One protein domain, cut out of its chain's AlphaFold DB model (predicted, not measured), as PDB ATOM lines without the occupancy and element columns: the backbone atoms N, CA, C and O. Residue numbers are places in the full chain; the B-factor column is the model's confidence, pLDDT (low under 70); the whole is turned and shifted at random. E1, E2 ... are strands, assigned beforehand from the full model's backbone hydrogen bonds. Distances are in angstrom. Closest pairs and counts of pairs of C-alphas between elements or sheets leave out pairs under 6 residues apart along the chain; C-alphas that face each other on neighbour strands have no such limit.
ATOM      1  N   HIS A  67      -3.743  33.190  20.178       89.06
ATOM      2  CA  HIS A  67      -2.988  33.397  18.949       89.06
ATOM      3  C   HIS A  67      -3.790  32.940  17.727       89.06
ATOM      4  O   HIS A  67      -4.461  31.902  17.781       89.06
ATOM      5  N   PRO A  68      -3.738  33.690  16.611       89.06
ATOM      6  CA  PRO A  68      -4.379  33.287  15.370       89.06
ATOM      7  C   PRO A  68      -3.749  31.996  14.850       89.06
ATOM      8  O   PRO A  68      -2.533  31.899  14.690       89.06
ATOM      9  N   CYS A  69      -4.585  31.005  14.554       82.19
ATOM     10  CA  CYS A  69      -4.153  29.741  13.991       82.19
ATOM     11  C   CYS A  69      -4.890  29.454  12.681       82.19
ATOM     12  O   CYS A  69      -6.113  29.528  12.601       82.19
ATOM     13  N   SER A  70      -4.132  29.100  11.646       74.81
ATOM     14  CA  SER A  70      -4.659  28.613  10.373       74.81
ATOM     15  C   SER A  70      -4.399  27.113  10.278       74.81
ATOM     16  O   SER A  70      -3.432  26.673   9.654       74.81
ATOM     17  N   GLN A  71      -5.219  26.316  10.958       66.25
ATOM     18  CA  GLN A  71      -5.135  24.863  10.850       66.25
ATOM     19  C   GLN A  71      -5.710  24.384   9.518       66.25
ATOM     20  O   GLN A  71      -6.742  24.860   9.050       66.25
ATOM     21  N   THR A  72      -5.015  23.428   8.904       63.59
ATOM     22  CA  THR A  72      -5.438  22.745   7.674       63.59
ATOM     23  C   THR A  72      -6.593  21.770   7.913       63.59
ATOM     24  O   THR A  72      -7.283  21.408   6.964       63.59
ATOM     25  N   GLN A  73      -6.819  21.366   9.169       66.88
ATOM     26  CA  GLN A  73      -7.945  20.538   9.599       66.88
ATOM     27  C   GLN A  73      -9.094  21.390  10.154       66.88
ATOM     28  O   GLN A  73      -8.873  22.418  10.798       66.88
ATOM     29  N   LEU A  74     -10.324  20.918   9.930       68.12
ATOM     30  CA  LEU A  74     -11.543  21.490  10.500       68.12
ATOM     31  C   LEU A  74     -11.426  21.505  12.027       68.12
ATOM     32  O   LEU A  74     -11.357  20.458  12.664       68.12
ATOM     33  N   SER A  75     -11.373  22.703  12.601       82.50
ATOM     34  CA  SER A  75     -11.363  22.898  14.050       82.50
ATOM     35  C   SER A  75     -12.779  23.160  14.545       82.50
ATOM     36  O   SER A  75     -13.580  23.752  13.825       82.50
ATOM     37  N   TRP A  76     -13.081  22.758  15.773       87.62
ATOM     38  CA  TRP A  76     -14.336  23.083  16.448       87.62
ATOM     39  C   TRP A  76     -14.136  24.291  17.360       87.62
ATOM     40  O   TRP A  76     -13.040  24.514  17.873       87.62
ATOM     41  N   CYS A  77     -15.182  25.096  17.531       90.56
ATOM     42  CA  CYS A  77     -15.182  26.179  18.502       90.56
ATOM     43  C   CYS A  77     -15.690  25.669  19.851       90.56
ATOM     44  O   CYS A  77     -16.867  25.341  19.973       90.56
ATOM     45  N   ASP A  78     -14.842  25.701  20.875       90.12
ATOM     46  CA  ASP A  78     -15.162  25.225  22.228       90.12
ATOM     47  C   ASP A  78     -16.248  26.063  22.931       90.12
ATOM     48  O   ASP A  78     -16.825  25.632  23.926       90.12
ATOM     49  N   LEU A  79     -16.546  27.270  22.429       89.62
ATOM     50  CA  LEU A  79     -17.611  28.112  22.982       89.62
ATOM     51  C   LEU A  79     -18.990  27.761  22.416       89.62
ATOM     52  O   LEU A  79     -19.965  27.705  23.154       89.62
ATOM     53  N   CYS A  80     -19.090  27.625  21.093       90.12
ATOM     54  CA  CYS A  80     -20.383  27.505  20.411       90.12
ATOM     55  C   CYS A  80     -20.644  26.113  19.835       90.12
ATOM     56  O   CYS A  80     -21.726  25.891  19.314       90.12
ATOM     57  N   GLY A  81     -19.668  25.202  19.891       88.69
ATOM     58  CA  GLY A  81     -19.796  23.835  19.383       88.69
ATOM     59  C   GLY A  81     -19.887  23.728  17.861       88.69
ATOM     60  O   GLY A  81     -20.144  22.650  17.348       88.69
ATOM     61  N   GLU A  82     -19.666  24.821  17.131       87.44
ATOM     62  CA  GLU A  82     -19.747  24.846  15.669       87.44
ATOM     63  C   GLU A  82     -18.368  24.680  15.036       87.44
ATOM     64  O   GLU A  82     -17.347  25.109  15.589       87.44
ATOM     65  N   PHE A  83     -18.346  24.109  13.834       86.50
ATOM     66  CA  PHE A  83     -17.138  24.025  13.029       86.50
ATOM     67  C   PHE A  83     -16.628  25.425  12.656       86.50
ATOM     68  O   PHE A  83     -17.383  26.298  12.223       86.50
ATOM     69  N   ILE A  84     -15.315  25.610  12.735       84.19
ATOM     70  CA  ILE A  84     -14.614  26.795  12.254       84.19
ATOM     71  C   ILE A  84     -14.274  26.566  10.777       84.19
ATOM     72  O   ILE A  84     -13.187  26.102  10.429       84.19
ATOM     73  N   TRP A  85     -15.233  26.847   9.897       74.75
ATOM     74  CA  TRP A  85     -15.087  26.753   8.442       74.75
ATOM     75  C   TRP A  85     -15.484  28.072   7.769       74.75
ATOM     76  O   TRP A  85     -16.258  28.859   8.309       74.75
ATOM     77  N   GLY A  86     -14.932  28.331   6.581       65.62
ATOM     78  CA  GLY A  86     -15.251  29.513   5.773       65.62
ATOM     79  C   GLY A  86     -14.043  30.389   5.424       65.62
ATOM     80  O   GLY A  86     -12.921  30.154   5.867       65.62
ATOM     81  N   LEU A  87     -14.281  31.403   4.584       58.34
ATOM     82  CA  LEU A  87     -13.274  32.345   4.063       58.34
ATOM     83  C   LEU A  87     -12.565  33.152   5.169       58.34
ATOM     84  O   LEU A  87     -11.406  33.531   5.008       58.34
ATOM     85  N   TYR A  88     -13.216  33.342   6.319       57.56
ATOM     86  CA  TYR A  88     -12.644  33.975   7.512       57.56
ATOM     87  C   TYR A  88     -11.885  32.947   8.369       57.56
ATOM     88  O   TYR A  88     -12.243  32.672   9.510       57.56
ATOM     89  N   ARG A  89     -10.831  32.363   7.780       65.50
ATOM     90  CA  ARG A  89      -9.981  31.258   8.286       65.50
ATOM     91  C   ARG A  89      -9.144  31.559   9.534       65.50
ATOM     92  O   ARG A  89      -8.072  30.988   9.714       65.50
ATOM     93  N   GLN A  90      -9.566  32.485  10.373       72.62
ATOM     94  CA  GLN A  90      -8.806  32.819  11.560       72.62
ATOM     95  C   GLN A  90      -9.555  32.195  12.735       72.62
ATOM     96  O   GLN A  90     -10.599  32.687  13.151       72.62
ATOM     97  N   SER A  91      -9.082  31.043  13.210       86.75
ATOM     98  CA  SER A  91      -9.415  30.576  14.554       86.75
ATOM     99  C   SER A  91      -8.415  31.186  15.527       86.75
ATOM    100  O   SER A  91      -7.307  31.569  15.146       86.75
ATOM    101  N   LEU A  92      -8.809  31.309  16.783       89.69
ATOM    102  CA  LEU A  92      -7.929  31.693  17.871       89.69
ATOM    103  C   LEU A  92      -7.691  30.465  18.728       89.69
ATOM    104  O   LEU A  92      -8.649  29.809  19.134       89.69
ATOM    105  N   ARG A  93      -6.428  30.167  19.021       90.25
ATOM    106  CA  ARG A  93      -6.053  29.121  19.968       90.25
ATOM    107  C   ARG A  93      -5.262  29.728  21.113       90.25
ATOM    108  O   ARG A  93      -4.317  30.476  20.882       90.25
ATOM    109  N   CYS A  94      -5.646  29.399  22.341       91.12
ATOM    110  CA  CYS A  94      -4.859  29.750  23.513       91.12
ATOM    111  C   CYS A  94      -3.561  28.930  23.542       91.12
ATOM    112  O   CYS A  94      -3.624  27.705  23.441       91.12
ATOM    113  N   THR A  95      -2.407  29.572  23.721       89.06
ATOM    114  CA  THR A  95      -1.102  28.886  23.833       89.06
ATOM    115  C   THR A  95      -0.981  28.036  25.086       89.06
ATOM    116  O   THR A  95      -0.273  27.032  25.078       89.06
ATOM    117  N   HIS A  96      -1.682  28.417  26.153       85.88
ATOM    118  CA  HIS A  96      -1.505  27.787  27.454       85.88
ATOM    119  C   HIS A  96      -2.487  26.643  27.730       85.88
ATOM    120  O   HIS A  96      -2.104  25.636  28.315       85.88
ATOM    121  N   CYS A  97      -3.748  26.764  27.300       87.06
ATOM    122  CA  CYS A  97      -4.782  25.747  27.548       87.06
ATOM    123  C   CYS A  97      -5.344  25.085  26.281       87.06
ATOM    124  O   CYS A  97      -6.293  24.315  26.375       87.06
ATOM    125  N   ASN A  98      -4.806  25.397  25.097       88.19
ATOM    126  CA  ASN A  98      -5.256  24.878  23.797       88.19
ATOM    127  C   ASN A  98      -6.732  25.140  23.433       88.19
ATOM    128  O   ASN A  98      -7.202  24.641  22.409       88.19
ATOM    129  N   TYR A  99      -7.436  25.975  24.204       90.25
ATOM    130  CA  TYR A  99      -8.813  26.383  23.923       90.25
ATOM    131  C   TYR A  99      -8.902  27.053  22.551       90.25
ATOM    132  O   TYR A  99      -8.187  28.028  22.293       90.25
ATOM    133  N   THR A 100      -9.755  26.525  21.676       90.94
ATOM    134  CA  THR A 100      -9.907  26.950  20.285       90.94
ATOM    135  C   THR A 100     -11.277  27.595  20.081       90.94
ATOM    136  O   THR A 100     -12.320  27.014  20.366       90.94
ATOM    137  N   CYS A 101     -11.306  28.824  19.568       90.56
ATOM    138  CA  CYS A 101     -12.549  29.565  19.371       90.56
ATOM    139  C   CYS A 101     -12.533  30.426  18.105       90.56
ATOM    140  O   CYS A 101     -11.488  30.693  17.509       90.56
ATOM    141  N   HIS A 102     -13.714  30.876  17.678       90.81
ATOM    142  CA  HIS A 102     -13.817  31.913  16.652       90.81
ATOM    143  C   HIS A 102     -13.366  33.280  17.191       90.81
ATOM    144  O   HIS A 102     -13.560  33.576  18.370       90.81
ATOM    145  N   PHE A 103     -12.951  34.189  16.304       86.44
ATOM    146  CA  PHE A 103     -12.740  35.606  16.658       86.44
ATOM    147  C   PHE A 103     -13.981  36.246  17.285       86.44
ATOM    148  O   PHE A 103     -13.886  36.949  18.285       86.44
ATOM    149  N   ARG A 104     -15.169  35.942  16.746       86.62
ATOM    150  CA  ARG A 104     -16.445  36.407  17.312       86.62
ATOM    151  C   ARG A 104     -16.749  35.815  18.688       86.62
ATOM    152  O   ARG A 104     -17.528  36.398  19.423       86.62
ATOM    153  N   CYS A 105     -16.180  34.656  19.011       88.56
ATOM    154  CA  CYS A 105     -16.436  33.933  20.253       88.56
ATOM    155  C   CYS A 105     -15.499  34.383  21.380       88.56
ATOM    156  O   CYS A 105     -15.907  34.347  22.533       88.56
ATOM    157  N   GLN A 106     -14.296  34.873  21.058       86.81
ATOM    158  CA  GLN A 106     -13.309  35.355  22.030       86.81
ATOM    159  C   GLN A 106     -13.883  36.240  23.161       86.81
ATOM    160  O   GLN A 106     -13.609  35.938  24.321       86.81
ATOM    161  N   PRO A 107     -14.677  37.300  22.898       85.25
ATOM    162  CA  PRO A 107     -15.147  38.193  23.963       85.25
ATOM    163  C   PRO A 107     -16.212  37.576  24.886       85.25
ATOM    164  O   PRO A 107     -16.511  38.149  25.929       85.25
ATOM    165  N   PHE A 108     -16.799  36.438  24.514       87.56
ATOM    166  CA  PHE A 108     -17.850  35.767  25.287       87.56
ATOM    167  C   PHE A 108     -17.302  34.692  26.235       87.56
ATOM    168  O   PHE A 108     -18.067  34.065  26.965       87.56
ATOM    169  N   ILE A 109     -15.990  34.460  26.225       85.94
ATOM    170  CA  ILE A 109     -15.353  33.436  27.049       85.94
ATOM    171  C   ILE A 109     -15.312  33.926  28.494       85.94
ATOM    172  O   ILE A 109     -14.626  34.889  28.823       85.94
TER     173      ILE A 109
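What this domain is: This is residues 67 to 109 of the 136 residues of the protein "Phorbol-ester/DAG-type domain-containing protein" of Danionella translucida (UniProt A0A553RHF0). With little regular structure, this is a small rounded body: a three-stranded antiparallel sheet, and a long loop, residues 70 to 90, that folds back on itself where residues 75 to 76 pair antiparallel with 83 to 84. The printed part has 43 residues, with 10 in E1, E2 and E3, a meander, each strand the antiparallel neighbour of the one before; no named helix; class all strand. It is compact, radius of gyration of the C-alphas 9.3 A, spanning 23 by 18 by 14 A.

Where its parts are: E1, residues 67 to 69, begins at C-alpha 67 (-2.988, 33.397, 18.949) and is 6.3 A long. E2, residues 91 to 94, measures 10.1 A. E3, residues 100 to 102, measures 7.3 A, ending at C-alpha 102 (-13.817, 31.913, 16.652).

How they stand to each other: Hairpin E1 and E2 is antiparallel at 134 degrees; N 69 and O 91 are within hydrogen-bond range, 2.8 A. Hairpin E2 and E3 is antiparallel at 142 degrees, with N 92 and O 101 within hydrogen-bond range at 2.8 A. E1 and E3 are edge strands.

The domain as a whole: The C-alphas farthest apart, Leu 87 and His 96, are 26.6 A apart. The printed part has no cut. The link E1 to E2 is long, E2 to E3 tight. Residues 71 to 74 and 86 to 89 have pLDDT under 70.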